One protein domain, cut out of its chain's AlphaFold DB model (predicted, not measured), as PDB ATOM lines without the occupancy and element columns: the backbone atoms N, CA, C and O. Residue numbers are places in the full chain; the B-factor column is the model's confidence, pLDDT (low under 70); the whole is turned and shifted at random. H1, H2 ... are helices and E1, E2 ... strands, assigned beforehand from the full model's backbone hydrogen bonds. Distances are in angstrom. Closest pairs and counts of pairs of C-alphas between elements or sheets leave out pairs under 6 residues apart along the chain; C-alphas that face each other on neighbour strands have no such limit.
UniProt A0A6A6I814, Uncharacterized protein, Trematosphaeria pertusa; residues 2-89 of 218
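This is residues 2 to 89 of the 218 residues of an uncharacterized protein of Trematosphaeria pertusa (UniProt A0A6A6I814). A small pair of short parallel strands, E1 and E2, lies near one end, and from it two helices, H1 and H3, run the same way, while H2 runs back across H3 and packs on its early part; H1 packs on that early part of H3 too. The far end of H3, residues 83 to 88, sticks out with Gly 89 at one end of the long axis, and the link of residues 49 to 62 loops out at the other end. The printed part has 88 residues with three named helices and two named strands, in the order E1, H1, H2, E2, H3, and the class is mostly helix. It is only just loose, close to compact, with a radius of gyration of the C-alphas of 15.0 A, and it is elongated, spanning 46 by 30 by 19 A.

E1 covers residues 5 to 7, 6.5 A from first to last C-alpha, and begins at C-alpha 5 at (335.257, 171.399, 212.539). H1 follows with residues 9 to 22 and is 20.0 A long. H2, residues 30 to 48, is 27.0 A long and begins at C-alpha 30 at (352.367, 178.642, 225.370). E2 covers residues 63 to 65, 6.3 A. H3, residues 67 to 88, is the longest helix at 31.3 A and ends at C-alpha 88 at (349.795, 195.713, 241.372).

E1 and E2 are parallel neighbours, with 17 degrees between their directions. N 6 and O 63 are 2.9 A apart and N 65 and O 6 are 2.8 A apart, both within hydrogen-bond range. E1, H1, H2 and E2 make a strand-helix-strand unit, two parallel neighbour strands with helices between them along the chain, and its crossover is left-handed. The closest C-alphas of H2 and E2 are those of Ala 44 and Leu 65, 5.6 A apart. H2 touches H3 with residues 36 to 44 alone, closest at the C-alphas of Ala 40 and His 69, 5.0 A apart; they run opposite ways at a steep tilt of 49 degrees. H3 touches H1 with residues 67 to 74 alone, closest at the C-alphas of Val 12 and Asp 67, 5.1 A apart; they run the same way at a shallow tilt of 22 degrees. H1 and H2 are apart, and so are E1 and H3. In H1, H2 and H3 every O i to N i+4 pair is within hydrogen-bond range.

The two C-alphas farthest apart are those of Asn 60 and Gly 89, at 47.2 A. The printed part has no cut. The link from H2 to E2, 14 residues, is long; E1 to H1 and E2 to H3 are tight links, and H1 to H2 is a short one. The mean pLDDT of the printed part is 87.5, and it is under 70 at residue 2, residues 53 to 55 and residues 57 to 58.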
ATOM      1  N   GLY A   2     333.098 162.080 216.187       60.88
ATOM      2  CA  GLY A   2     333.814 163.194 215.558       60.88
ATOM      3  C   GLY A   2     332.823 164.224 215.027       60.88
ATOM      4  O   GLY A   2     332.053 163.905 214.125       60.88
ATOM      5  N   ARG A   3     332.820 165.437 215.590       74.31
ATOM      6  CA  ARG A   3     332.091 166.580 215.018       74.31
ATOM      7  C   ARG A   3     332.895 167.165 213.855       74.31
ATOM      8  O   ARG A   3     334.125 167.075 213.848       74.31
ATOM      9  N   LYS A   4     332.212 167.773 212.883       86.62
ATOM     10  CA  LYS A   4     332.867 168.493 211.783       86.62
ATOM     11  C   LYS A   4     333.329 169.860 212.289       86.62
ATOM     12  O   LYS A   4     332.520 170.617 212.814       86.62
ATOM     13  N   LEU A   5     334.624 170.138 212.156       89.88
ATOM     14  CA  LEU A   5     335.257 171.399 212.539       89.88
ATOM     15  C   LEU A   5     335.818 172.068 211.283       89.88
ATOM     16  O   LEU A   5     336.650 171.477 210.592       89.88
ATOM     17  N   ARG A   6     335.398 173.305 211.020       91.81
ATOM     18  CA  ARG A   6     336.022 174.193 210.034       91.81
ATOM     19  C   ARG A   6     336.792 175.286 210.753       91.81
ATOM     20  O   ARG A   6     336.273 175.896 211.682       91.81
ATOM     21  N   VAL A   7     338.020 175.530 210.308       91.69
ATOM     22  CA  VAL A   7     338.908 176.552 210.873       91.69
ATOM     23  C   VAL A   7     339.294 177.534 209.776       91.69
ATOM     24  O   VAL A   7     339.787 177.124 208.726       91.69
ATOM     25  N   GLU A   8     339.107 178.824 210.033       91.75
ATOM     26  CA  GLU A   8     339.588 179.910 209.171       91.75
ATOM     27  C   GLU A   8     341.068 180.196 209.478       91.75
ATOM     28  O   GLU A   8     341.428 181.160 210.151       91.75
ATOM     29  N   GLU A   9     341.952 179.298 209.028       88.88
ATOM     30  CA  GLU A   9     343.377 179.305 209.398       88.88
ATOM     31  C   GLU A   9     344.085 180.636 209.058       88.88
ATOM     32  O   GLU A   9     344.921 181.103 209.833       88.88
ATOM     33  N   GLY A  10     343.738 181.264 207.926       88.56
ATOM     34  CA  GLY A  10     344.337 182.525 207.473       88.56
ATOM     35  C   GLY A  10     344.003 183.716 208.372       88.56
ATOM     36  O   GLY A  10     344.902 184.463 208.764       88.56
ATOM     37  N   ASP A  11     342.734 183.861 208.750       89.19
ATOM     38  CA  ASP A  11     342.272 184.990 209.563       89.19
ATOM     39  C   ASP A  11     342.715 184.843 211.022       89.19
ATOM     40  O   ASP A  11     343.166 185.807 211.643       89.19
ATOM     41  N   VAL A  12     342.717 183.612 211.546       89.94
ATOM     42  CA  VAL A  12     343.262 183.307 212.879       89.94
ATOM     43  C   VAL A  12     344.761 183.609 212.943       89.94
ATOM     44  O   VAL A  12     345.241 184.192 213.919       89.94
ATOM     45  N   ALA A  13     345.514 183.246 211.903       89.25
ATOM     46  CA  ALA A  13     346.937 183.549 211.812       89.25
ATOM     47  C   ALA A  13     347.215 185.056 211.750       89.25
ATOM     48  O   ALA A  13     348.133 185.543 212.419       89.25
ATOM     49  N   LEU A  14     346.426 185.795 210.965       91.81
ATOM     50  CA  LEU A  14     346.537 187.246 210.866       91.81
ATOM     51  C   LEU A  14     346.249 187.907 212.218       91.81
ATOM     52  O   LEU A  14     347.064 188.700 212.687       91.81
ATOM     53  N   HIS A  15     345.163 187.512 212.887       90.56
ATOM     54  CA  HIS A  15     344.818 188.004 214.223       90.56
ATOM     55  C   HIS A  15     345.925 187.721 215.244       90.56
ATOM     56  O   HIS A  15     346.311 188.608 216.002       90.56
ATOM     57  N   ALA A  16     346.491 186.511 215.243       90.06
ATOM     58  CA  ALA A  16     347.585 186.154 216.145       90.06
ATOM     59  C   ALA A  16     348.832 187.029 215.926       90.06
ATOM     60  O   ALA A  16     349.463 187.459 216.895       90.06
ATOM     61  N   LYS A  17     349.171 187.324 214.664       91.00
ATOM     62  CA  LYS A  17     350.273 188.230 214.322       91.00
ATOM     63  C   LYS A  17     349.986 189.653 214.797       91.00
ATOM     64  O   LYS A  17     350.808 190.240 215.494       91.00
ATOM     65  N   GLU A  18     348.812 190.190 214.473       91.69
ATOM     66  CA  GLU A  18     348.418 191.531 214.906       91.69
ATOM     67  C   GLU A  18     348.422 191.670 216.430       91.69
ATOM     68  O   GLU A  18     348.906 192.670 216.959       91.69
ATOM     69  N   TYR A  19     347.917 190.660 217.141       91.06
ATOM     70  CA  TYR A  19     347.932 190.623 218.598       91.06
ATOM     71  C   TYR A  19     349.364 190.675 219.144       91.06
ATOM     72  O   TYR A  19     349.642 191.437 220.072       91.06
ATOM     73  N   TRP A  20     350.274 189.891 218.561       88.94
ATOM     74  CA  TRP A  20     351.673 189.820 218.981       88.94
ATOM     75  C   TRP A  20     352.441 191.131 218.776       88.94
ATOM     76  O   TRP A  20     353.269 191.509 219.617       88.94
ATOM     77  N   ASP A  21     352.169 191.809 217.661       89.56
ATOM     78  CA  ASP A  21     352.826 193.061 217.292       89.56
ATOM     79  C   ASP A  21     352.308 194.235 218.138       89.56
ATOM     80  O   ASP A  21     353.101 195.056 218.604       89.56
ATOM     81  N   LYS A  22     350.991 194.285 218.399       90.62
ATOM     82  CA  LYS A  22     350.340 195.357 219.173       90.62
ATOM     83  C   LYS A  22     350.614 195.266 220.682       90.62
ATOM     84  O   LYS A  22     350.745 196.298 221.332       90.62
ATOM     85  N   ASN A  23     350.722 194.063 221.252       87.19
ATOM     86  CA  ASN A  23     350.743 193.863 222.709       87.19
ATOM     87  C   ASN A  23     352.104 193.363 223.209       87.19
ATOM     88  O   ASN A  23     352.244 192.185 223.531       87.19
ATOM     89  N   LYS A  24     353.111 194.243 223.301       82.75
ATOM     90  CA  LYS A  24     354.467 193.864 223.757       82.75
ATOM     91  C   LYS A  24     354.506 193.361 225.206       82.75
ATOM     92  O   LYS A  24     355.143 192.342 225.461       82.75
ATOM     93  N   ASP A  25     353.756 194.001 226.101       76.00
ATOM     94  CA  ASP A  25     353.770 193.704 227.546       76.00
ATOM     95  C   ASP A  25     352.737 192.636 227.956       76.00
ATOM     96  O   ASP A  25     352.675 192.215 229.108       76.00
ATOM     97  N   GLY A  26     351.904 192.196 227.005       80.12
ATOM     98  CA  GLY A  26     350.770 191.285 227.216       80.12
ATOM     99  C   GLY A  26     350.810 190.041 226.328       80.12
ATOM    100  O   GLY A  26     349.766 189.460 226.011       80.12
ATOM    101  N   ARG A  27     352.004 189.650 225.870       88.25
ATOM    102  CA  ARG A  27     352.183 188.508 224.966       88.25
ATOM    103  C   ARG A  27     351.768 187.205 225.629       88.25
ATOM    104  O   ARG A  27     352.073 186.947 226.791       88.25
ATOM    105  N   TRP A  28     351.111 186.351 224.852       87.81
ATOM    106  CA  TRP A  28     350.693 185.049 225.340       87.81
ATOM    107  C   TRP A  28     351.855 184.062 225.402       87.81
ATOM    108  O   TRP A  28     352.580 183.856 224.430       87.81
ATOM    109  N   ASN A  29     351.992 183.392 226.542       87.69
ATOM    110  CA  ASN A  29     352.834 182.217 226.695       87.69
ATOM    111  C   ASN A  29     352.145 180.964 226.124       87.69
ATOM    112  O   ASN A  29     350.937 180.934 225.888       87.69
ATOM    113  N   GLY A  30     352.900 179.875 225.957       86.81
ATOM    114  CA  GLY A  30     352.367 178.642 225.370       86.81
ATOM    115  C   GLY A  30     351.167 178.029 226.115       86.81
ATOM    116  O   GLY A  30     350.389 177.307 225.498       86.81
ATOM    117  N   ARG A  31     350.984 178.303 227.418       91.94
ATOM    118  CA  ARG A  31     349.795 177.866 228.177       91.94
ATOM    119  C   ARG A  31     348.596 178.759 227.879       91.94
ATOM    120  O   ARG A  31     347.524 178.239 227.604       91.94
ATOM    121  N   GLN A  32     348.798 180.073 227.887       91.00
ATOM    122  CA  GLN A  32     347.774 181.059 227.542       91.00
ATOM    123  C   GLN A  32     347.254 180.829 226.124       91.00
ATOM    124  O   GLN A  32     346.047 180.829 225.935       91.00
ATOM    125  N   ILE A  33     348.131 180.510 225.164       91.88
ATOM    126  CA  ILE A  33     347.727 180.161 223.793       91.88
ATOM    127  C   ILE A  33     346.800 178.938 223.788       91.88
ATOM    128  O   ILE A  33     345.735 178.984 223.184       91.88
ATOM    129  N   ARG A  34     347.155 177.851 224.488       93.50
ATOM    130  CA  ARG A  34     346.294 176.654 224.551       93.50
ATOM    131  C   ARG A  34     344.953 176.942 225.214       93.50
ATOM    132  O   ARG A  34     343.921 176.535 224.692       93.50
ATOM    133  N   ASN A  35     344.977 177.658 226.333       94.38
ATOM    134  CA  ASN A  35     343.766 178.031 227.053       94.38
ATOM    135  C   ASN A  35     342.865 178.899 226.171       94.38
ATOM    136  O   ASN A  35     341.674 178.633 226.072       94.38
ATOM    137  N   ALA A  36     343.444 179.877 225.472       92.94
ATOM    138  CA  ALA A  36     342.715 180.730 224.548       92.94
ATOM    139  C   ALA A  36     342.080 179.924 223.408       92.94
ATOM    140  O   ALA A  36     340.913 180.142 223.100       92.94
ATOM    141  N   CYS A  37     342.800 178.955 222.832       93.62
ATOM    142  CA  CYS A  37     342.244 178.060 221.816       93.62
ATOM    143  C   CYS A  37     341.081 177.214 222.354       93.62
ATOM    144  O   CYS A  37     340.078 177.067 221.663       93.62
ATOM    145  N   HIS A  38     341.182 176.679 223.575       94.25
ATOM    146  CA  HIS A  38     340.081 175.929 224.191       94.25
ATOM    147  C   HIS A  38     338.851 176.810 224.421       94.25
ATOM    148  O   HIS A  38     337.741 176.398 224.093       94.25
ATOM    149  N   THR A  39     339.033 178.034 224.924       95.56
ATOM    150  CA  THR A  39     337.924 178.973 225.125       95.56
ATOM    151  C   THR A  39     337.308 179.402 223.794       95.56
ATOM    152  O   THR A  39     336.090 179.408 223.666       95.56
ATOM    153  N   ALA A  40     338.124 179.708 222.781       95.25
ATOM    154  CA  ALA A  40     337.637 180.080 221.454       95.25
ATOM    155  C   ALA A  40     336.842 178.939 220.799       95.25
ATOM    156  O   ALA A  40     335.793 179.184 220.208       95.25
ATOM    157  N   LEU A  41     337.302 177.693 220.957       93.88
ATOM    158  CA  LEU A  41     336.572 176.517 220.495       93.88
ATOM    159  C   LEU A  41     335.241 176.354 221.237       93.88
ATOM    160  O   LEU A  41     334.222 176.139 220.593       93.88
ATOM    161  N   ALA A  42     335.226 176.514 222.561       92.75
ATOM    162  CA  ALA A  42     333.996 176.439 223.348       92.75
ATOM    163  C   ALA A  42     332.975 177.517 222.941       92.75
ATOM    164  O   ALA A  42     331.784 177.230 222.856       92.75
ATOM    165  N   LEU A  43     333.435 178.738 222.637       93.81
ATOM    166  CA  LEU A  43     332.579 179.801 222.103       93.81
ATOM    167  C   LEU A  43     331.998 179.416 220.736       93.81
ATOM    168  O   LEU A  43     330.798 179.563 220.525       93.81
ATOM    169  N   ALA A  44     332.818 178.861 219.841       93.00
ATOM    170  CA  ALA A  44     332.359 178.410 218.527       93.00
ATOM    171  C   ALA A  44     331.343 177.262 218.631       93.00
ATOM    172  O   ALA A  44     330.369 177.217 217.880       93.00
ATOM    173  N   GLU A  45     331.538 176.343 219.578       89.75
ATOM    174  CA  GLU A  45     330.580 175.270 219.856       89.75
ATOM    175  C   GLU A  45     329.260 175.812 220.407       89.75
ATOM    176  O   GLU A  45     328.192 175.377 219.977       89.75
ATOM    177  N   PHE A  46     329.326 176.780 221.320       90.06
ATOM    178  CA  PHE A  46     328.144 177.424 221.883       90.06
ATOM    179  C   PHE A  46     327.322 178.147 220.808       90.06
ATOM    180  O   PHE A  46     326.098 178.000 220.753       90.06
ATOM    181  N   GLU A  47     327.987 178.874 219.908       89.44
ATOM    182  CA  GLU A  47     327.332 179.524 218.772       89.44
ATOM    183  C   GLU A  47     326.706 178.499 217.812       89.44
ATOM    184  O   GLU A  47     325.538 178.634 217.446       89.44
ATOM    185  N   ALA A  48     327.433 177.431 217.465       87.75
ATOM    186  CA  ALA A  48     326.945 176.381 216.565       87.75
ATOM    187  C   ALA A  48     325.723 175.621 217.120       87.75
ATOM    188  O   ALA A  48     324.886 175.138 216.358       87.75
ATOM    189  N   GLN A  49     325.587 175.533 218.446       85.69
ATOM    190  CA  GLN A  49     324.456 174.883 219.116       85.69
ATOM    191  C   GLN A  49     323.198 175.761 219.216       85.69
ATOM    192  O   GLN A  49     322.165 175.290 219.701       85.69
ATOM    193  N   GLY A  50     323.256 177.003 218.722       80.56
ATOM    194  CA  GLY A  50     322.133 177.941 218.692       80.56
ATOM    195  C   GLY A  50     322.229 179.079 219.708       80.56
ATOM    196  O   GLY A  50     321.238 179.776 219.907       80.56
ATOM    197  N   GLY A  51     323.377 179.264 220.375       74.56
ATOM    198  CA  GLY A  51     323.651 180.423 221.237       74.56
ATOM    199  C   GLY A  51     322.724 180.578 222.450       74.56
ATOM    200  O   GLY A  51     322.743 181.610 223.118       74.56
ATOM    201  N   SER A  52     321.898 179.570 222.741       75.31
ATOM    202  CA  SER A  52     320.946 179.557 223.847       75.31
ATOM    203  C   SER A  52     321.438 178.614 224.934       75.31
ATOM    204  O   SER A  52     321.688 177.437 224.694       75.31
ATOM    205  N   HIS A  53     321.508 179.113 226.169       69.38
ATOM    206  CA  HIS A  53     321.867 178.297 227.332       69.38
ATOM    207  C   HIS A  53     320.778 177.272 227.706       69.38
ATOM    208  O   HIS A  53     321.021 176.374 228.505       69.38
ATOM    209  N   LYS A  54     319.562 177.414 227.157       68.94
ATOM    210  CA  LYS A  54     318.385 176.623 227.548       68.94
ATOM    211  C   LYS A  54     318.102 175.446 226.614       68.94
ATOM    212  O   LYS A  54     317.490 174.476 227.046       68.94
ATOM    213  N   THR A  55     318.519 175.526 225.350       65.81
ATOM    214  CA  THR A  55     318.156 174.545 224.320       65.81
ATOM    215  C   THR A  55     319.295 174.341 223.328       65.81
ATOM    216  O   THR A  55     319.671 175.262 222.607       65.81
ATOM    217  N   VAL A  56     319.814 173.110 223.258       70.75
ATOM    218  CA  VAL A  56     320.759 172.690 222.213       70.75
ATOM    219  C   VAL A  56     319.954 172.376 220.957       70.75
ATOM    220  O   VAL A  56     319.275 171.353 220.900       70.75
ATOM    221  N   HIS A  57     320.008 173.257 219.957       66.44
ATOM    222  CA  HIS A  57     319.215 173.096 218.736       66.44
ATOM    223  C   HIS A  57     319.756 171.992 217.824       66.44
ATOM    224  O   HIS A  57     318.971 171.276 217.213       66.44
ATOM    225  N   ASN A  58     321.082 171.833 217.741       67.38
ATOM    226  CA  ASN A  58     321.718 170.827 216.888       67.38
ATOM    227  C   ASN A  58     323.008 170.275 217.526       67.38
ATOM    228  O   ASN A  58     324.055 170.918 217.449       67.38
ATOM    229  N   PRO A  59     322.992 169.061 218.113       70.88
ATOM    230  CA  PRO A  59     324.174 168.482 218.767       70.88
ATOM    231  C   PRO A  59     325.287 168.063 217.786       70.88
ATOM    232  O   PRO A  59     326.438 167.904 218.192       70.88
ATOM    233  N   ASN A  60     324.953 167.907 216.499       74.56
ATOM    234  CA  ASN A  60     325.875 167.530 215.421       74.56
ATOM    235  C   ASN A  60     326.184 168.690 214.457       74.56
ATOM    236  O   ASN A  60     326.640 168.444 213.339       74.56
ATOM    237  N   ALA A  61     325.906 169.935 214.859       81.25
ATOM    238  CA  ALA A  61     326.199 171.110 214.047       81.25
ATOM    239  C   ALA A  61     327.694 171.193 213.689       81.25
ATOM    240  O   ALA A  61     328.566 170.785 214.464       81.25
ATOM    241  N   GLU A  62     327.982 171.712 212.497       87.06
ATOM    242  CA  GLU A  62     329.348 172.011 212.077       87.06
ATOM    243  C   GLU A  62     329.878 173.190 212.903       87.06
ATOM    244  O   GLU A  62     329.241 174.238 212.992       87.06
ATOM    245  N   VAL A  63     331.028 172.999 213.549       90.19
ATOM    246  CA  VAL A  63     331.659 174.032 214.374       90.19
ATOM    247  C   VAL A  63     332.534 174.886 213.469       90.19
ATOM    248  O   VAL A  63     333.467 174.376 212.843       90.19
ATOM    249  N   HIS A  64     332.245 176.183 213.407       92.56
ATOM    250  CA  HIS A  64     332.996 177.150 212.611       92.56
ATOM    251  C   HIS A  64     333.871 178.010 213.525       92.56
ATOM    252  O   HIS A  64     333.392 178.932 214.181       92.56
ATOM    253  N   LEU A  65     335.169 177.710 213.567       92.94
ATOM    254  CA  LEU A  65     336.141 178.479 214.335       92.94
ATOM    255  C   LEU A  65     336.668 179.650 213.494       92.94
ATOM    256  O   LEU A  65     337.526 179.471 212.628       92.94
ATOM    257  N   GLN A  66     336.135 180.836 213.788       93.00
ATOM    258  CA  GLN A  66     336.426 182.107 213.106       93.00
ATOM    259  C   GLN A  66     337.274 183.051 213.972       93.00
ATOM    260  O   GLN A  66     337.336 182.886 215.198       93.00
ATOM    261  N   ASP A  67     337.850 184.092 213.371       93.56
ATOM    262  CA  ASP A  67     338.672 185.102 214.056       93.56
ATOM    263  C   ASP A  67     337.927 185.839 215.190       93.56
ATOM    264  O   ASP A  67     338.516 186.126 216.234       93.56
ATOM    265  N   LYS A  68     336.615 186.071 215.037       94.12
ATOM    266  CA  LYS A  68     335.764 186.741 216.038       94.12
ATOM    267  C   LYS A  68     335.864 186.118 217.437       94.12
ATOM    268  O   LYS A  68     335.917 186.838 218.429       94.12
ATOM    269  N   HIS A  69     335.984 184.792 217.525       94.69
ATOM    270  CA  HIS A  69     336.096 184.073 218.797       94.69
ATOM    271  C   HIS A  69     337.425 184.399 219.486       94.69
ATOM    272  O   HIS A  69     337.473 184.643 220.692       94.69
ATOM    273  N   PHE A  70     338.508 184.469 218.707       94.06
ATOM    274  CA  PHE A  70     339.820 184.865 219.210       94.06
ATOM    275  C   PHE A  70     339.867 186.345 219.585       94.06
ATOM    276  O   PHE A  70     340.506 186.687 220.582       94.06
ATOM    277  N   ARG A  71     339.168 187.225 218.857       94.50
ATOM    278  CA  ARG A  71     339.016 188.639 219.238       94.50
ATOM    279  C   ARG A  71     338.359 188.772 220.608       94.50
ATOM    280  O   ARG A  71     338.937 189.432 221.465       94.50
ATOM    281  N   THR A  72     337.249 188.075 220.855       95.31
ATOM    282  CA  THR A  72     336.565 188.078 222.160       95.31
ATOM    283  C   THR A  72     337.479 187.612 223.291       95.31
ATOM    284  O   THR A  72     337.624 188.303 224.300       95.31
ATOM    285  N   VAL A  73     338.160 186.473 223.114       95.50
ATOM    286  CA  VAL A  73     339.074 185.926 224.131       95.50
ATOM    287  C   VAL A  73     340.256 186.864 224.383       95.50
ATOM    288  O   VAL A  73     340.622 187.113 225.530       95.50
ATOM    289  N   SER A  74     340.852 187.404 223.319       93.19
ATOM    290  CA  SER A  74     341.990 188.319 223.433       93.19
ATOM    291  C   SER A  74     341.633 189.661 224.058       93.19
ATOM    292  O   SER A  74     342.399 190.135 224.892       93.19
ATOM    293  N   GLY A  75     340.466 190.227 223.745       93.31
ATOM    294  CA  GLY A  75     339.969 191.445 224.382       93.31
ATOM    295  C   GLY A  75     339.791 191.265 225.888       93.31
ATOM    296  O   GLY A  75     340.419 191.978 226.667       93.31
ATOM    297  N   ALA A  76     339.044 190.233 226.299       93.88
ATOM    298  CA  ALA A  76     338.825 189.931 227.715       93.88
ATOM    299  C   ALA A  76     340.144 189.698 228.473       93.88
ATOM    300  O   ALA A  76     340.313 190.138 229.611       93.88
ATOM    301  N   TYR A  77     341.106 189.034 227.831       91.50
ATOM    302  CA  TYR A  77     342.413 188.788 228.424       91.50
ATOM    303  C   TYR A  77     343.249 190.065 228.578       91.50
ATOM    304  O   TYR A  77     343.928 190.239 229.591       91.50
ATOM    305  N   LEU A  78     343.198 190.975 227.602       91.50
ATOM    306  CA  LEU A  78     343.876 192.267 227.699       91.50
ATOM    307  C   LEU A  78     343.296 193.117 228.822       91.50
ATOM    308  O   LEU A  78     344.058 193.705 229.582       91.50
ATOM    309  N   ASP A  79     341.975 193.152 228.961       92.31
ATOM    310  CA  ASP A  79     341.329 193.905 230.035       92.31
ATOM    311  C   ASP A  79     341.665 193.319 231.409       92.31
ATOM    312  O   ASP A  79     341.969 194.063 232.340       92.31
ATOM    313  N   PHE A  80     341.763 191.993 231.510       90.06
ATOM    314  CA  PHE A  80     342.265 191.336 232.713       90.06
ATOM    315  C   PHE A  80     343.719 191.719 233.036       90.06
ATOM    316  O   PHE A  80     344.027 192.036 234.183       90.06
ATOM    317  N   ILE A  81     344.623 191.747 232.049       87.62
ATOM    318  CA  ILE A  81     346.010 192.189 232.282       87.62
ATOM    319  C   ILE A  81     346.054 193.653 232.726       87.62
ATOM    320  O   ILE A  81     346.805 193.980 233.645       87.62
ATOM    321  N   LYS A  82     345.268 194.533 232.092       89.88
ATOM    322  CA  LYS A  82     345.188 195.949 232.478       89.88
ATOM    323  C   LYS A  82     344.741 196.090 233.929       89.88
ATOM    324  O   LYS A  82     345.395 196.800 234.684       89.88
ATOM    325  N   TYR A  83     343.709 195.350 234.326       91.81
ATOM    326  CA  TYR A  83     343.226 195.315 235.704       91.81
ATOM    327  C   TYR A  83     344.307 194.849 236.692       91.81
ATOM    328  O   TYR A  83     344.529 195.479 237.723       91.81
ATOM    329  N   LEU A  84     345.052 193.787 236.366       87.62
ATOM    330  CA  LEU A  84     346.167 193.346 237.211       87.62
ATOM    331  C   LEU A  84     347.264 194.413 237.315       87.62
ATOM    332  O   LEU A  84     347.830 194.601 238.392       87.62
ATOM    333  N   LYS A  85     347.561 195.120 236.220       87.75
ATOM    334  CA  LYS A  85     348.539 196.213 236.223       87.75
ATOM    335  C   LYS A  85     348.077 197.376 237.102       87.75
ATOM    336  O   LYS A  85     348.899 197.933 237.820       87.75
ATOM    337  N   GLU A  86     346.793 197.712 237.074       89.31
ATOM    338  CA  GLU A  86     346.203 198.753 237.922       89.31
ATOM    339  C   GLU A  86     346.325 198.407 239.412       89.31
ATOM    340  O   GLU A  86     346.764 199.238 240.202       89.31
ATOM    341  N   ILE A  87     346.032 197.159 239.792       92.00
ATOM    342  CA  ILE A  87     346.110 196.717 241.193       92.00
ATOM    343  C   ILE A  87     347.546 196.626 241.698       92.00
ATOM    344  O   ILE A  87     347.850 197.062 242.807       92.00
ATOM    345  N   TYR A  88     348.431 195.995 240.927       83.19
ATOM    346  CA  TYR A  88     349.795 195.713 241.372       83.19
ATOM    347  C   TYR A  88     350.792 196.824 241.022       83.19
ATOM    348  O   TYR A  88     351.967 196.702 241.372       83.19
ATOM    349  N   GLY A  89     350.360 197.859 240.294       83.00
ATOM    350  CA  GLY A  89     351.179 198.980 239.823       83.00
ATOM    351  C   GLY A  89     352.259 198.612 238.796       83.00
ATOM    352  O   GLY A  89     352.975 199.486 238.320       83.00
TER     353      GLY A  89